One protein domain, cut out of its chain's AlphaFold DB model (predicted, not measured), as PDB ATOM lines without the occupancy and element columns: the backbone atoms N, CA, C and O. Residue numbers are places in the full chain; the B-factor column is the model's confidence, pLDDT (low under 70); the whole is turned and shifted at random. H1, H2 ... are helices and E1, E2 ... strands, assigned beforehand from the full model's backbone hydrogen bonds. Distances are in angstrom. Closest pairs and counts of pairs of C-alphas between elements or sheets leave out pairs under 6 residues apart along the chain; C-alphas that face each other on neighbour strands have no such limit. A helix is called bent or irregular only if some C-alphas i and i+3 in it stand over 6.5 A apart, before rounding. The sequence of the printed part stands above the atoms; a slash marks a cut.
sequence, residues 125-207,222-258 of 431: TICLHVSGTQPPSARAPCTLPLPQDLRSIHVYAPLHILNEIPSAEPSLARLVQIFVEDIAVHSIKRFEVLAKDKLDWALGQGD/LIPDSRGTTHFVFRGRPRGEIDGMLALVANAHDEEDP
ATOM      1  N   THR A 125      -4.968 -80.556  70.920       98.12
ATOM      2  CA  THR A 125      -3.611 -80.232  71.351       98.12
ATOM      3  C   THR A 125      -2.814 -81.514  71.582       98.12
ATOM      4  O   THR A 125      -3.259 -82.424  72.272       98.12
ATOM      5  N   ILE A 126      -1.583 -81.576  71.071       98.19
ATOM      6  CA  ILE A 126      -0.613 -82.624  71.420       98.19
ATOM      7  C   ILE A 126       0.537 -81.970  72.182       98.19
ATOM      8  O   ILE A 126       1.134 -81.004  71.703       98.19
ATOM      9  N   CYS A 127       0.884 -82.495  73.359       98.38
ATOM     10  CA  CYS A 127       2.060 -82.033  74.104       98.38
ATOM     11  C   CYS A 127       3.079 -83.160  74.234       98.38
ATOM     12  O   CYS A 127       2.780 -84.199  74.816       98.38
ATOM     13  N   LEU A 128       4.298 -82.928  73.747       98.25
ATOM     14  CA  LEU A 128       5.425 -83.852  73.862       98.25
ATOM     15  C   LEU A 128       6.434 -83.289  74.860       98.25
ATOM     16  O   LEU A 128       6.952 -82.184  74.682       98.25
ATOM     17  N   HIS A 129       6.721 -84.039  75.918       97.88
ATOM     18  CA  HIS A 129       7.672 -83.629  76.940       97.88
ATOM     19  C   HIS A 129       8.681 -84.729  77.252       97.88
ATOM     20  O   HIS A 129       8.339 -85.879  77.526       97.88
ATOM     21  N   VAL A 130       9.953 -84.339  77.298       96.56
ATOM     22  CA  VAL A 130      11.036 -85.162  77.825       96.56
ATOM     23  C   VAL A 130      11.782 -84.373  78.892       96.56
ATOM     24  O   VAL A 130      12.188 -83.227  78.691       96.56
ATOM     25  N   SER A 131      11.992 -84.996  80.047       94.38
ATOM     26  CA  SER A 131      12.845 -84.402  81.069       94.38
ATOM     27  C   SER A 131      14.311 -84.534  80.666       94.38
ATOM     28  O   SER A 131      14.755 -85.636  80.370       94.38
ATOM     29  N   GLY A 132      15.098 -83.455  80.734       91.81
ATOM     30  CA  GLY A 132      16.558 -83.551  80.583       91.81
ATOM     31  C   GLY A 132      17.224 -84.365  81.701       91.81
ATOM     32  O   GLY A 132      18.287 -84.936  81.502       91.81
ATOM     33  N   THR A 133      16.572 -84.481  82.866       88.75
ATOM     34  CA  THR A 133      17.060 -85.239  84.031       88.75
ATOM     35  C   THR A 133      16.686 -86.724  83.983       88.75
ATOM     36  O   THR A 133      16.366 -87.293  85.029       88.75
ATOM     37  N   GLN A 134      16.656 -87.350  82.800       83.56
ATOM     38  CA  GLN A 134      16.392 -88.790  82.723       83.56
ATOM     39  C   GLN A 134      17.395 -89.548  83.608       83.56
ATOM     40  O   GLN A 134      18.572 -89.169  83.663       83.56
ATOM     41  N   PRO A 135      16.958 -90.604  84.316       75.94
ATOM     42  CA  PRO A 135      17.901 -91.504  84.949       75.94
ATOM     43  C   PRO A 135      18.831 -92.053  83.859       75.94
ATOM     44  O   PRO A 135      18.336 -92.419  82.788       75.94
ATOM     45  N   PRO A 136      20.148 -92.114  84.110       65.44
ATOM     46  CA  PRO A 136      21.073 -92.760  83.195       65.44
ATOM     47  C   PRO A 136      20.528 -94.155  82.898       65.44
ATOM     48  O   PRO A 136      20.281 -94.941  83.820       65.44
ATOM     49  N   SER A 137      20.258 -94.454  81.626       63.53
ATOM     50  CA  SER A 137      19.984 -95.831  81.232       63.53
ATOM     51  C   SER A 137      21.210 -96.682  81.599       63.53
ATOM     52  O   SER A 137      22.287 -96.153  81.874       63.53
ATOM     53  N   ALA A 138      21.084 -98.012  81.596       61.03
ATOM     54  CA  ALA A 138      22.216 -98.938  81.763       61.03
ATOM     55  C   ALA A 138      23.215 -98.885  80.577       61.03
ATOM     56  O   ALA A 138      23.812 -99.885  80.190       61.03
ATOM     57  N   ARG A 139      23.339 -97.716  79.954       72.88
ATOM     58  CA  ARG A 139      24.210 -97.389  78.851       72.88
ATOM     59  C   ARG A 139      25.643 -97.308  79.364       72.88
ATOM     60  O   ARG A 139      25.908 -96.797  80.453       72.88
ATOM     61  N   ALA A 140      26.570 -97.789  78.541       69.00
ATOM     62  CA  ALA A 140      27.990 -97.689  78.827       69.00
ATOM     63  C   ALA A 140      28.399 -96.218  79.066       69.00
ATOM     64  O   ALA A 140      27.948 -95.329  78.325       69.00
ATOM     65  N   PRO A 141      29.262 -95.942  80.062       68.69
ATOM     66  CA  PRO A 141      29.786 -94.602  80.293       68.69
ATOM     67  C   PRO A 141      30.380 -94.011  79.006       68.69
ATOM     68  O   PRO A 141      30.986 -94.726  78.211       68.69
ATOM     69  N   CYS A 142      30.223 -92.698  78.812       69.12
ATOM     70  CA  CYS A 142      30.784 -91.938  77.683       69.12
ATOM     71  C   CYS A 142      30.215 -92.249  76.285       69.12
ATOM     72  O   CYS A 142      30.773 -91.780  75.295       69.12
ATOM     73  N   THR A 143      29.109 -92.982  76.171       81.12
ATOM     74  CA  THR A 143      28.413 -93.138  74.883       81.12
ATOM     75  C   THR A 143      27.339 -92.063  74.703       81.12
ATOM     76  O   THR A 143      26.857 -91.482  75.674       81.12
ATOM     77  N   LEU A 144      27.001 -91.734  73.453       85.38
ATOM     78  CA  LEU A 144      25.957 -90.753  73.139       85.38
ATOM     79  C   LEU A 144      24.571 -91.321  73.470       85.38
ATOM     80  O   LEU A 144      24.385 -92.529  73.352       85.38
ATOM     81  N   PRO A 145      23.606 -90.494  73.916       89.19
ATOM     82  CA  PRO A 145      22.259 -90.988  74.171       89.19
ATOM     83  C   PRO A 145      21.648 -91.421  72.846       89.19
ATOM     84  O   PRO A 145      21.762 -90.703  71.851       89.19
ATOM     85  N   LEU A 146      21.040 -92.601  72.829       92.44
ATOM     86  CA  LEU A 146      20.319 -93.116  71.675       92.44
ATOM     87  C   LEU A 146      18.810 -93.017  71.927       92.44
ATOM     88  O   LEU A 146      18.392 -93.029  73.084       92.44
ATOM     89  N   PRO A 147      17.974 -92.958  70.877       94.25
ATOM     90  CA  PRO A 147      16.517 -92.970  71.014       94.25
ATOM     91  C   PRO A 147      15.993 -94.025  72.003       94.25
ATOM     92  O   PRO A 147      15.232 -93.703  72.912       94.25
ATOM     93  N   GLN A 148      16.477 -95.265  71.910       92.25
ATOM     94  CA  GLN A 148      16.073 -96.379  72.776       92.25
ATOM     95  C   GLN A 148      16.484 -96.250  74.254       92.25
ATOM     96  O   GLN A 148      16.001 -97.008  75.097       92.25
ATOM     97  N   ASP A 149      17.367 -95.307  74.596       90.00
ATOM     98  CA  ASP A 149      17.744 -95.044  75.988       90.00
ATOM     99  C   ASP A 149      16.662 -94.263  76.748       90.00
ATOM    100  O   ASP A 149      16.644 -94.263  77.986       90.00
ATOM    101  N   LEU A 150      15.747 -93.599  76.034       91.75
ATOM    102  CA  LEU A 150      14.725 -92.742  76.622       91.75
ATOM    103  C   LEU A 150      13.561 -93.579  77.157       91.75
ATOM    104  O   LEU A 150      12.810 -94.197  76.404       91.75
ATOM    105  N   ARG A 151      13.377 -93.578  78.481       90.06
ATOM    106  CA  ARG A 151      12.367 -94.419  79.149       90.06
ATOM    107  C   ARG A 151      11.030 -93.738  79.401       90.06
ATOM    108  O   ARG A 151      10.031 -94.439  79.548       90.06
ATOM    109  N   SER A 152      11.034 -92.413  79.492       93.25
ATOM    110  CA  SER A 152       9.869 -91.633  79.898       93.25
ATOM    111  C   SER A 152       9.727 -90.402  79.013       93.25
ATOM    112  O   SER A 152      10.239 -89.326  79.342       93.25
ATOM    113  N   ILE A 153       9.050 -90.578  77.879       96.88
ATOM    114  CA  ILE A 153       8.554 -89.480  77.046       96.88
ATOM    115  C   ILE A 153       7.079 -89.301  77.391       96.88
ATOM    116  O   ILE A 153       6.261 -90.189  77.149       96.88
ATOM    117  N   HIS A 154       6.752 -88.180  78.017       97.88
ATOM    118  CA  HIS A 154       5.394 -87.878  78.444       97.88
ATOM    119  C   HIS A 154       4.651 -87.217  77.292       97.88
ATOM    120  O   HIS A 154       5.093 -86.193  76.770       97.88
ATOM    121  N   VAL A 155       3.531 -87.811  76.906       98.38
ATOM    122  CA  VAL A 155       2.730 -87.369  75.770       98.38
ATOM    123  C   VAL A 155       1.308 -87.139  76.244       98.38
ATOM    124  O   VAL A 155       0.703 -88.035  76.822       98.38
ATOM    125  N   TYR A 156       0.787 -85.942  76.015       98.50
ATOM    126  CA  TYR A 156      -0.643 -85.676  76.113       98.50
ATOM    127  C   TYR A 156      -1.258 -85.755  74.719       98.50
ATOM    128  O   TYR A 156      -0.733 -85.134  73.791       98.50
ATOM    129  N   ALA A 157      -2.350 -86.509  74.599       98.12
ATOM    130  CA  ALA A 157      -3.181 -86.567  73.404       98.12
ATOM    131  C   ALA A 157      -4.659 -86.790  73.795       98.12
ATOM    132  O   ALA A 157      -4.934 -87.606  74.686       98.12
ATOM    133  N   PRO A 158      -5.626 -86.104  73.157       97.00
ATOM    134  CA  PRO A 158      -7.040 -86.300  73.449       97.00
ATOM    135  C   PRO A 158      -7.514 -87.693  73.014       97.00
ATOM    136  O   PRO A 158      -7.393 -88.067  71.851       97.00
ATOM    137  N   LEU A 159      -8.109 -88.451  73.941       95.94
ATOM    138  CA  LEU A 159      -8.589 -89.814  73.668       95.94
ATOM    139  C   LEU A 159      -9.670 -89.869  72.581       95.94
ATOM    140  O   LEU A 159      -9.731 -90.844  71.846       95.94
ATOM    141  N   HIS A 160     -10.518 -88.841  72.475       94.12
ATOM    142  CA  HIS A 160     -11.581 -88.816  71.469       94.12
ATOM    143  C   HIS A 160     -11.003 -88.834  70.047       94.12
ATOM    144  O   HIS A 160     -11.454 -89.624  69.233       94.12
ATOM    145  N   ILE A 161      -9.917 -88.096  69.791       94.69
ATOM    146  CA  ILE A 161      -9.230 -88.097  68.492       94.69
ATOM    147  C   ILE A 161      -8.640 -89.468  68.164       94.69
ATOM    148  O   ILE A 161      -8.769 -89.933  67.037       94.69
ATOM    149  N   LEU A 162      -8.013 -90.129  69.143       95.31
ATOM    150  CA  LEU A 162      -7.448 -91.467  68.936       95.31
ATOM    151  C   LEU A 162      -8.533 -92.519  68.668       95.31
ATOM    152  O   LEU A 162      -8.304 -93.446  67.902       95.31
ATOM    153  N   ASN A 163      -9.716 -92.357  69.267       95.19
ATOM    154  CA  ASN A 163     -10.838 -93.277  69.083       95.19
ATOM    155  C   ASN A 163     -11.624 -93.020  67.787       95.19
ATOM    156  O   ASN A 163     -12.161 -93.958  67.205       95.19
ATOM    157  N   GLU A 164     -11.751 -91.760  67.370       94.19
ATOM    158  CA  GLU A 164     -12.568 -91.353  66.221       94.19
ATOM    159  C   GLU A 164     -11.798 -91.414  64.899       94.19
ATOM    160  O   GLU A 164     -12.404 -91.620  63.849       94.19
ATOM    161  N   ILE A 165     -10.471 -91.252  64.937       93.88
ATOM    162  CA  ILE A 165      -9.619 -91.215  63.749       93.88
ATOM    163  C   ILE A 165      -8.635 -92.393  63.806       93.88
ATOM    164  O   ILE A 165      -7.580 -92.274  64.429       93.88
ATOM    165  N   PRO A 166      -8.907 -93.515  63.112       89.88
ATOM    166  CA  PRO A 166      -8.043 -94.701  63.145       89.88
ATOM    167  C   PRO A 166      -6.584 -94.423  62.750       89.88
ATOM    168  O   PRO A 166      -5.651 -95.011  63.292       89.88
ATOM    169  N   SER A 167      -6.358 -93.468  61.844       92.38
ATOM    170  CA  SER A 167      -5.018 -93.067  61.402       92.38
ATOM    171  C   SER A 167      -4.262 -92.192  62.414       92.38
ATOM    172  O   SER A 167      -3.049 -91.985  62.266       92.38
ATOM    173  N   ALA A 168      -4.931 -91.687  63.459       95.38
ATOM    174  CA  ALA A 168      -4.314 -90.831  64.466       95.38
ATOM    175  C   ALA A 168      -3.307 -91.597  65.327       95.38
ATOM    176  O   ALA A 168      -2.269 -91.030  65.671       95.38
ATOM    177  N   GLU A 169      -3.551 -92.876  65.627       95.81
ATOM    178  CA  GLU A 169      -2.617 -93.666  66.428       95.81
ATOM    179  C   GLU A 169      -1.252 -93.868  65.728       95.81
ATOM    180  O   GLU A 169      -0.223 -93.467  66.293       95.81
ATOM    181  N   PRO A 170      -1.202 -94.388  64.479       96.12
ATOM    182  CA  PRO A 170      -0.007 -94.375  63.633       96.12
ATOM    183  C   PRO A 170       0.701 -93.023  63.567       96.12
ATOM    184  O   PRO A 170       1.925 -92.935  63.711       96.12
ATOM    185  N   SER A 171      -0.077 -91.959  63.372       97.00
ATOM    186  CA  SER A 171       0.443 -90.604  63.200       97.00
ATOM    187  C   SER A 171       1.094 -90.084  64.479       97.00
ATOM    188  O   SER A 171       2.206 -89.550  64.436       97.00
ATOM    189  N   LEU A 172       0.447 -90.293  65.626       97.56
ATOM    190  CA  LEU A 172       0.972 -89.899  66.928       97.56
ATOM    191  C   LEU A 172       2.262 -90.656  67.240       97.56
ATOM    192  O   LEU A 172       3.253 -90.036  67.624       97.56
ATOM    193  N   ALA A 173       2.289 -91.972  67.032       97.38
ATOM    194  CA  ALA A 173       3.480 -92.774  67.299       97.38
ATOM    195  C   ALA A 173       4.675 -92.336  66.431       97.38
ATOM    196  O   ALA A 173       5.801 -92.220  66.929       97.38
ATOM    197  N   ARG A 174       4.423 -91.997  65.159       97.19
ATOM    198  CA  ARG A 174       5.433 -91.426  64.260       97.19
ATOM    199  C   ARG A 174       5.925 -90.056  64.731       97.19
ATOM    200  O   ARG A 174       7.133 -89.836  64.780       97.19
ATOM    201  N   LEU A 175       5.017 -89.152  65.114       98.12
ATOM    202  CA  LEU A 175       5.366 -87.827  65.646       98.12
ATOM    203  C   LEU A 175       6.239 -87.929  66.901       98.12
ATOM    204  O   LEU A 175       7.238 -87.219  67.019       98.12
ATOM    205  N   VAL A 176       5.890 -88.835  67.816       98.00
ATOM    206  CA  VAL A 176       6.674 -89.087  69.030       98.00
ATOM    207  C   VAL A 176       8.074 -89.578  68.675       98.00
ATOM    208  O   VAL A 176       9.043 -89.082  69.248       98.00
ATOM    209  N   GLN A 177       8.209 -90.505  67.722       96.94
ATOM    210  CA  GLN A 177       9.524 -91.008  67.320       96.94
ATOM    211  C   GLN A 177      10.388 -89.915  66.669       96.94
ATOM    212  O   GLN A 177      11.554 -89.781  67.035       96.94
ATOM    213  N   ILE A 178       9.819 -89.090  65.782       97.69
ATOM    214  CA  ILE A 178      10.527 -87.942  65.184       97.69
ATOM    215  C   ILE A 178      11.008 -86.986  66.283       97.69
ATOM    216  O   ILE A 178      12.179 -86.617  66.328       97.69
ATOM    217  N   PHE A 179      10.133 -86.638  67.231       98.19
ATOM    218  CA  PHE A 179      10.502 -85.806  68.378       98.19
ATOM    219  C   PHE A 179      11.645 -86.419  69.200       98.19
ATOM    220  O   PHE A 179      12.546 -85.705  69.654       98.19
ATOM    221  N   VAL A 180      11.623 -87.737  69.402       97.00
ATOM    222  CA  VAL A 180      12.666 -88.453  70.138       97.00
ATOM    223  C   VAL A 180      14.016 -88.350  69.435       97.00
ATOM    224  O   VAL A 180      15.001 -87.967  70.077       97.00
ATOM    225  N   GLU A 181      14.050 -88.677  68.145       96.12
ATOM    226  CA  GLU A 181      15.268 -88.698  67.332       96.12
ATOM    227  C   GLU A 181      15.869 -87.299  67.179       96.12
ATOM    228  O   GLU A 181      17.051 -87.103  67.476       96.12
ATOM    229  N   ASP A 182      15.045 -86.319  66.808       97.19
ATOM    230  CA  ASP A 182      15.530 -85.012  66.361       97.19
ATOM    231  C   ASP A 182      15.678 -83.995  67.500       97.19
ATOM    232  O   ASP A 182      16.479 -83.062  67.408       97.19
ATOM    233  N   ILE A 183      14.931 -84.148  68.602       97.12
ATOM    234  CA  ILE A 183      14.872 -83.130  69.668       97.12
ATOM    235  C   ILE A 183      15.261 -83.707  71.028       97.12
ATOM    236  O   ILE A 183      16.111 -83.139  71.731       97.12
ATOM    237  N   ALA A 184      14.654 -84.821  71.433       96.44
ATOM    238  CA  ALA A 184      14.786 -85.328  72.796       96.44
ATOM    239  C   ALA A 184      16.212 -85.795  73.108       96.44
ATOM    240  O   ALA A 184      16.790 -85.392  74.124       96.44
ATOM    241  N   VAL A 185      16.805 -86.588  72.211       95.19
ATOM    242  CA  VAL A 185      18.188 -87.076  72.332       95.19
ATOM    243  C   VAL A 185      19.174 -85.913  72.467       95.19
ATOM    244  O   VAL A 185      20.025 -85.908  73.361       95.19
ATOM    245  N   HIS A 186      19.027 -84.879  71.636       95.19
ATOM    246  CA  HIS A 186      19.879 -83.689  71.677       95.19
ATOM    247  C   HIS A 186      19.707 -82.884  72.969       95.19
ATOM    248  O   HIS A 186      20.694 -82.417  73.547       95.19
ATOM    249  N   SER A 187      18.474 -82.769  73.459       94.62
ATOM    250  CA  SER A 187      18.159 -82.080  74.713       94.62
ATOM    251  C   SER A 187      18.785 -82.780  75.922       94.62
ATOM    252  O   SER A 187      19.375 -82.114  76.779       94.62
ATOM    253  N   ILE A 188      18.724 -84.115  75.969       93.81
ATOM    254  CA  ILE A 188      19.366 -84.925  77.016       93.81
ATOM    255  C   ILE A 188      20.884 -84.818  76.906       93.81
ATOM    256  O   ILE A 188      21.538 -84.509  77.898       93.81
ATOM    257  N   LYS A 189      21.454 -84.972  75.704       92.81
ATOM    258  CA  LYS A 189      22.901 -84.817  75.481       92.81
ATOM    259  C   LYS A 189      23.405 -83.469  75.997       92.81
ATOM    260  O   LYS A 189      24.413 -83.406  76.698       92.81
ATOM    261  N   ARG A 190      22.691 -82.383  75.680       94.19
ATOM    262  CA  ARG A 190      23.013 -81.044  76.185       94.19
ATOM    263  C   ARG A 190      22.943 -80.994  77.709       94.19
ATOM    264  O   ARG A 190      23.833 -80.429  78.337       94.19
ATOM    265  N   PHE A 191      21.898 -81.569  78.301       94.19
ATOM    266  CA  PHE A 191      21.763 -81.634  79.750       94.19
ATOM    267  C   PHE A 191      22.943 -82.367  80.400       94.19
ATOM    268  O   PHE A 191      23.501 -81.846  81.360       94.19
ATOM    269  N   GLU A 192      23.351 -83.524  79.871       92.00
ATOM    270  CA  GLU A 192      24.465 -84.322  80.402       92.00
ATOM    271  C   GLU A 192      25.782 -83.538  80.413       92.00
ATOM    272  O   GLU A 192      26.482 -83.526  81.428       92.00
ATOM    273  N   VAL A 193      26.082 -82.828  79.320       92.38
ATOM    274  CA  VAL A 193      27.266 -81.957  79.220       92.38
ATOM    275  C   VAL A 193      27.213 -80.852  80.274       92.38
ATOM    276  O   VAL A 193      28.149 -80.690  81.049       92.38
ATOM    277  N   LEU A 194      26.093 -80.129  80.373       94.50
ATOM    278  CA  LEU A 194      25.955 -79.045  81.349       94.50
ATOM    279  C   LEU A 194      25.973 -79.544  82.797       94.50
ATOM    280  O   LEU A 194      26.523 -78.876  83.671       94.50
ATOM    281  N   ALA A 195      25.372 -80.700  83.070       92.94
ATOM    282  CA  ALA A 195      25.358 -81.296  84.399       92.94
ATOM    283  C   ALA A 195      26.773 -81.690  84.839       92.94
ATOM    284  O   ALA A 195      27.142 -81.441  85.986       92.94
ATOM    285  N   LYS A 196      27.580 -82.229  83.921       91.69
ATOM    286  CA  LYS A 196      28.996 -82.499  84.166       91.69
ATOM    287  C   LYS A 196      29.777 -81.201  84.386       91.69
ATOM    288  O   LYS A 196      30.374 -81.021  85.440       91.69
ATOM    289  N   ASP A 197      29.717 -80.274  83.435       94.50
ATOM    290  CA  ASP A 197      30.611 -79.110  83.402       94.50
ATOM    291  C   ASP A 197      30.266 -78.035  84.444       94.50
ATOM    292  O   ASP A 197      31.144 -77.297  84.891       94.50
ATOM    293  N   LYS A 198      28.983 -77.887  84.797       94.94
ATOM    294  CA  LYS A 198      28.505 -76.806  85.680       94.94
ATOM    295  C   LYS A 198      28.119 -77.276  87.072       94.94
ATOM    296  O   LYS A 198      28.099 -76.454  87.985       94.94
ATOM    297  N   LEU A 199      27.748 -78.546  87.229       92.62
ATOM    298  CA  LEU A 199      27.232 -79.076  88.494       92.62
ATOM    299  C   LEU A 199      28.103 -80.195  89.072       92.62
ATOM    300  O   LEU A 199      27.797 -80.654  90.170       92.62
ATOM    301  N   ASP A 200      29.143 -80.623  88.350       92.00
ATOM    302  CA  ASP A 200      30.015 -81.745  88.717       92.00
ATOM    303  C   ASP A 200      29.227 -83.046  88.971       92.00
ATOM    304  O   ASP A 200      29.499 -83.829  89.881       92.00
ATOM    305  N   TRP A 201      28.158 -83.270  88.193       88.94
ATOM    306  CA  TRP A 201      27.353 -84.487  88.310       88.94
ATOM    307  C   TRP A 201      27.918 -85.597  87.436       88.94
ATOM    308  O   TRP A 201      27.806 -85.574  86.208       88.94
ATOM    309  N   ALA A 202      28.441 -86.635  88.082       81.50
ATOM    310  CA  ALA A 202      28.831 -87.874  87.424       81.50
ATOM    311  C   ALA A 202      27.595 -88.739  87.113       81.50
ATOM    312  O   ALA A 202      27.234 -89.636  87.872       81.50
ATOM    313  N   LEU A 203      26.937 -88.483  85.977       79.81
ATOM    314  CA  LEU A 203      25.759 -89.250  85.543       79.81
ATOM    315  C   LEU A 203      26.077 -90.709  85.150       79.81
ATOM    316  O   LEU A 203      25.160 -91.499  85.005       79.81
ATOM    317  N   GLY A 204      27.346 -91.100  84.988       65.19
ATOM    318  CA  GLY A 204      27.708 -92.407  84.418       65.19
ATOM    319  C   GLY A 204      28.497 -93.371  85.307       65.19
ATOM    320  O   GLY A 204      28.883 -94.418  84.804       65.19
ATOM    321  N   GLN A 205      28.818 -93.040  86.564       57.59
ATOM    322  CA  GLN A 205      29.927 -93.723  87.263       57.59
ATOM    323  C   GLN A 205      29.615 -94.386  88.613       57.59
ATOM    324  O   GLN A 205      30.452 -95.142  89.093       57.59
ATOM    325  N   GLY A 206      28.473 -94.117  89.250       53.44
ATOM    326  CA  GLY A 206      28.352 -94.365  90.696       53.44
ATOM    327  C   GLY A 206      27.544 -95.583  91.127       53.44
ATOM    328  O   GLY A 206      28.002 -96.360  91.958       53.44
ATOM    329  N   ASP A 207      26.336 -95.748  90.599       55.78
ATOM    330  CA  ASP A 207      25.423 -96.744  91.145       55.78
ATOM    331  C   ASP A 207      25.511 -98.017  90.311       55.78
ATOM    332  O   ASP A 207      25.114 -98.036  89.145       55.78
ATOM    333  N   LEU A 222       2.102 -99.967  69.714       94.31
ATOM    334  CA  LEU A 222       2.391 -98.739  68.973       94.31
ATOM    335  C   LEU A 222       2.171 -97.502  69.854       94.31
ATOM    336  O   LEU A 222       3.046 -96.639  69.940       94.31
ATOM    337  N   ILE A 223       1.058 -97.502  70.593       96.19
ATOM    338  CA  ILE A 223       0.747 -96.556  71.660       96.19
ATOM    339  C   ILE A 223       0.676 -97.314  72.994       96.19
ATOM    340  O   ILE A 223       0.029 -98.359  73.079       96.19
ATOM    341  N   PRO A 224       1.359 -96.842  74.051       96.31
ATOM    342  CA  PRO A 224       1.261 -97.447  75.374       96.31
ATOM    343  C   PRO A 224      -0.130 -97.223  75.982       96.31
ATOM    344  O   PRO A 224      -0.765 -96.208  75.734       96.31
ATOM    345  N   ASP A 225      -0.580 -98.124  76.853       95.38
ATOM    346  CA  ASP A 225      -1.835 -97.937  77.589       95.38
ATOM    347  C   ASP A 225      -1.773 -96.688  78.495       95.38
ATOM    348  O   ASP A 225      -0.885 -96.566  79.348       95.38
ATOM    349  N   SER A 226      -2.728 -95.766  78.326       94.38
ATOM    350  CA  SER A 226      -2.861 -94.543  79.129       94.38
ATOM    351  C   SER A 226      -3.581 -94.746  80.461       94.38
ATOM    352  O   SER A 226      -3.710 -93.798  81.247       94.38
ATOM    353  N   ARG A 227      -4.083 -95.962  80.724       95.19
ATOM    354  CA  ARG A 227      -4.856 -96.325  81.921       95.19
ATOM    355  C   ARG A 227      -6.105 -95.458  82.102       95.19
ATOM    356  O   ARG A 227      -6.447 -95.071  83.220       95.19
ATOM    357  N   GLY A 228      -6.766 -95.124  80.992       94.12
ATOM    358  CA  GLY A 228      -7.978 -94.298  80.977       94.12
ATOM    359  C   GLY A 228      -7.729 -92.798  81.154       94.12
ATOM    360  O   GLY A 228      -8.664 -92.056  81.449       94.12
ATOM    361  N   THR A 229      -6.487 -92.339  80.989       96.25
ATOM    362  CA  THR A 229      -6.138 -90.910  81.002       96.25
ATOM    363  C   THR A 229      -5.762 -90.424  79.600       96.25
ATOM    364  O   THR A 229      -5.642 -91.212  78.666       96.25
ATOM    365  N   THR A 230      -5.562 -89.121  79.429       96.88
ATOM    366  CA  THR A 230      -5.006 -88.523  78.201       96.88
ATOM    367  C   THR A 230      -3.476 -88.456  78.220       96.88
ATOM    368  O   THR A 230      -2.867 -87.891  77.313       96.88
ATOM    369  N   HIS A 231      -2.837 -89.006  79.261       98.00
ATOM    370  CA  HIS A 231      -1.391 -88.994  79.448       98.00
ATOM    371  C   HIS A 231      -0.792 -90.369  79.135       98.00
ATOM    372  O   HIS A 231      -1.043 -91.367  79.806       98.00
ATOM    373  N   PHE A 232       0.065 -90.391  78.125       97.88
ATOM    374  CA  PHE A 232       0.806 -91.545  77.648       97.88
ATOM    375  C   PHE A 232       2.283 -91.421  78.040       97.88
ATOM    376  O   PHE A 232       2.855 -90.326  78.072       97.88
ATOM    377  N   VAL A 233       2.929 -92.551  78.332       97.06
ATOM    378  CA  VAL A 233       4.371 -92.603  78.610       97.06
ATOM    379  C   VAL A 233       5.038 -93.516  77.597       97.06
ATOM    380  O   VAL A 233       5.033 -94.739  77.740       97.06
ATOM    381  N   PHE A 234       5.611 -92.906  76.566       96.50
ATOM    382  CA  PHE A 234       6.332 -93.613  75.520       96.50
ATOM    383  C   PHE A 234       7.754 -93.944  75.971       96.50
ATOM    384  O   PHE A 234       8.393 -93.205  76.729       96.50
ATOM    385  N   ARG A 235       8.251 -95.065  75.450       94.44
ATOM    386  CA  ARG A 235       9.674 -95.399  75.436       94.44
ATOM    387  C   ARG A 235      10.198 -95.120  74.039       94.44
ATOM    388  O   ARG A 235       9.502 -95.406  73.066       94.44
ATOM    389  N   GLY A 236      11.396 -94.562  73.950       92.38
ATOM    390  CA  GLY A 236      12.037 -94.376  72.660       92.38
ATOM    391  C   GLY A 236      12.385 -95.726  72.038       92.38
ATOM    392  O   GLY A 236      12.608 -96.715  72.743       92.38
ATOM    393  N   ARG A 237      12.400 -95.762  70.707       94.12
ATOM    394  CA  ARG A 237      12.701 -96.959  69.919       94.12
ATOM    395  C   ARG A 237      13.928 -96.723  69.041       94.12
ATOM    396  O   ARG A 237      14.198 -95.572  68.699       94.12
ATOM    397  N   PRO A 238      14.669 -97.775  68.663       94.44
ATOM    398  CA  PRO A 238      15.665 -97.709  67.603       94.44
ATOM    399  C   PRO A 238      15.119 -97.049  66.331       94.44
ATOM    400  O   PRO A 238      13.958 -97.226  65.956       94.44
ATOM    401  N   ARG A 239      15.995 -96.315  65.645       93.62
ATOM    402  CA  ARG A 239      15.662 -95.632  64.394       93.62
ATOM    403  C   ARG A 239      15.166 -96.625  63.340       93.62
ATOM    404  O   ARG A 239      15.802 -97.654  63.121       93.62
ATOM    405  N   GLY A 240      14.047 -96.300  62.696       93.44
ATOM    406  CA  GLY A 240      13.401 -97.133  61.674       93.44
ATOM    407  C   GLY A 240      12.543 -98.289  62.209       93.44
ATOM    408  O   GLY A 240      11.808 -98.893  61.432       93.44
ATOM    409  N   GLU A 241      12.563 -98.587  63.517       94.62
ATOM    410  CA  GLU A 241      11.681 -99.621  64.089       94.62
ATOM    411  C   GLU A 241      10.205 -99.229  63.943       94.62
ATOM    412  O   GLU A 241       9.376-100.063  63.577       94.62
ATOM    413  N   ILE A 242       9.885 -97.950  64.182       94.94
ATOM    414  CA  ILE A 242       8.509 -97.459  64.073       94.94
ATOM    415  C   ILE A 242       7.985 -97.594  62.643       94.94
ATOM    416  O   ILE A 242       6.861 -98.035  62.459       94.94
ATOM    417  N   ASP A 243       8.806 -97.301  61.633       94.56
ATOM    418  CA  ASP A 243       8.398 -97.382  60.230       94.56
ATOM    419  C   ASP A 243       8.122 -98.832  59.824       94.56
ATOM    420  O   ASP A 243       7.148 -99.108  59.124       94.56
ATOM    421  N   GLY A 244       8.921 -99.777  60.335       94.38
ATOM    422  CA  GLY A 244       8.663-101.207  60.169       94.38
ATOM    423  C   GLY A 244       7.334-101.640  60.795       94.38
ATOM    424  O   GLY A 244       6.578-102.384  60.173       94.38
ATOM    425  N   MET A 245       7.008-101.145  61.993       93.88
ATOM    426  CA  MET A 245       5.713-101.411  62.634       93.88
ATOM    427  C   MET A 245       4.546-100.781  61.868       93.88
ATOM    428  O   MET A 245       3.514-101.421  61.688       93.88
ATOM    429  N   LEU A 246       4.709 -99.546  61.398       93.06
ATOM    430  CA  LEU A 246       3.689 -98.828  60.639       93.06
ATOM    431  C   LEU A 246       3.411 -99.499  59.289       93.06
ATOM    432  O   LEU A 246       2.255 -99.581  58.892       93.06
ATOM    433  N   ALA A 247       4.437-100.037  58.622       93.69
ATOM    434  CA  ALA A 247       4.263-100.817  57.398       93.69
ATOM    435  C   ALA A 247       3.447-102.100  57.641       93.69
ATOM    436  O   ALA A 247       2.611-102.460  56.819       93.69
ATOM    437  N   LEU A 248       3.648-102.769  58.783       91.88
ATOM    438  CA  LEU A 248       2.845-103.937  59.162       91.88
ATOM    439  C   LEU A 248       1.380-103.569  59.423       91.88
ATOM    440  O   LEU A 248       0.497-104.318  59.019       91.88
ATOM    441  N   VAL A 249       1.129-102.427  60.072       90.06
ATOM    442  CA  VAL A 249      -0.231-101.922  60.319       90.06
ATOM    443  C   VAL A 249      -0.909-101.525  59.007       90.06
ATOM    444  O   VAL A 249      -2.044-101.925  58.779       90.06
ATOM    445  N   ALA A 250      -0.214-100.816  58.113       88.19
ATOM    446  CA  ALA A 250      -0.753-100.428  56.809       88.19
ATOM    447  C   ALA A 250      -1.190-101.651  55.981       88.19
ATOM    448  O   ALA A 250      -2.326-101.709  55.527       88.19
ATOM    449  N   ASN A 251      -0.339-102.680  55.900       88.19
ATOM    450  CA  ASN A 251      -0.657-103.915  55.175       88.19
ATOM    451  C   ASN A 251      -1.846-104.692  55.772       88.19
ATOM    452  O   ASN A 251      -2.427-105.527  55.088       88.19
ATOM    453  N   ALA A 252      -2.174-104.481  57.051       85.44
ATOM    454  CA  ALA A 252      -3.312-105.132  57.699       85.44
ATOM    455  C   ALA A 252      -4.648-104.422  57.414       85.44
ATOM    456  O   ALA A 252      -5.693-105.056  57.528       85.44
ATOM    457  N   HIS A 253      -4.619-103.135  57.054       74.81
ATOM    458  CA  HIS A 253      -5.819-102.327  56.804       74.81
ATOM    459  C   HIS A 253      -6.252-102.287  55.330       74.81
ATOM    460  O   HIS A 253      -7.420-102.018  55.058       74.81
ATOM    461  N   ASP A 254      -5.369-102.644  54.392       69.62
ATOM    462  CA  ASP A 254      -5.674-102.675  52.950       69.62
ATOM    463  C   ASP A 254      -6.813-103.653  52.558       69.62
ATOM    464  O   ASP A 254      -7.302-103.602  51.431       69.62
ATOM    465  N   GLU A 255      -7.269-104.529  53.462       69.81
ATOM    466  CA  GLU A 255      -8.345-105.503  53.200       69.81
ATOM    467  C   GLU A 255      -9.768-104.990  53.529       69.81
ATOM    468  O   GLU A 255     -10.735-105.584  53.052       69.81
ATOM    469  N   GLU A 256      -9.941-103.903  54.301       67.38
ATOM    470  CA  GLU A 256     -11.276-103.480  54.796       67.38
ATOM    471  C   GLU A 256     -11.628-101.992  54.620       67.38
ATOM    472  O   GLU A 256     -12.772-101.609  54.886       67.38
ATOM    473  N   ASP A 257     -10.711-101.140  54.149       61.03
ATOM    474  CA  ASP A 257     -11.027 -99.718  54.001       61.03
ATOM    475  C   ASP A 257     -12.040 -99.469  52.861       61.03
ATOM    476  O   ASP A 257     -11.887 -99.994  51.749       61.03
ATOM    477  N   PRO A 258     -13.086 -98.644  53.089       65.44
ATOM    478  CA  PRO A 258     -13.976 -98.218  52.019       65.44
ATOM    479  C   PRO A 258     -13.146 -97.548  50.916       65.44
ATOM    480  O   PRO A 258     -12.168 -96.856  51.219       65.44
TER     481      PRO A 258
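This is residues 125 to 207 and 222 to 258 of the 431 residues of an uncharacterized protein of Fomitopsis pinicola (strain FP-58527) (UniProt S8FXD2). A long bent helix, H2, runs along much of a rod; a small three-stranded sheet packs on its first arm, H2a, H3 packs on H2a too, and the second arm, H2b, runs on beyond. Short H1 makes a corner with H2a, and residues 251 to 258 stick out. The printed part has 120 residues, mostly helix by class, in the order E1, E2, H1, H2, E3, H3; the sheet runs E1, E2, E3, antiparallel. It is loose, with a radius of gyration of the C-alphas of 16.8 A and spans of 59 by 27 by 23 A.

Find C-alpha 127 at (2.060, -82.033, 74.104), where E1 begins, residues 127 to 130; E2 is 153 to 156 and H1 159 to 164. H2, residues 168 to 199, was assigned as one helix by its hydrogen bonds but is bent: C-alphas 182 and 185 are 6.9 A apart. H2a, 168 to 182, measures 20.8 A and H2b, 185 to 199, 20.2 A. E3 is 231 to 234; H3, 241 to 253, measures 19.1 A and ends at (-5.819, -102.327, 56.804).

Look first at hairpin E1 and E2: N 129 and O 154 are 2.8 A apart, within hydrogen-bond range, as are N 232 and O 155 of E3 and E2, at 2.8 A. H2a is on one face of this sheet, two layers, at a height of 9.3 A; C-alphas 128 and 176 are the closest to E1, 7.2 A. H3 touches H2a with residues 242 to 246 alone, C-alphas 170 and 246 closest at 6.5 A, a shallow tilt of 14 degrees, opposite ways. H1 and H2a only just touch, only at the corner, with 3 pairs of C-alphas within 8 A, the closest 162 and 168, 5.5 A. H2b stands at a steep tilt of 40 degrees to H2a. In H1, H2a, H2b and H3 every O i to N i+4 pair is within hydrogen-bond range.

The farthest C-alphas, 200 and 258, are 59.6 A apart. Residues 208 to 221 are not printed; the gap is 32.0 A. The link E1 to E2 is long. Confidence is under 70 at 136 to 138, 140 to 142, 204 to 207 and 254 to 258.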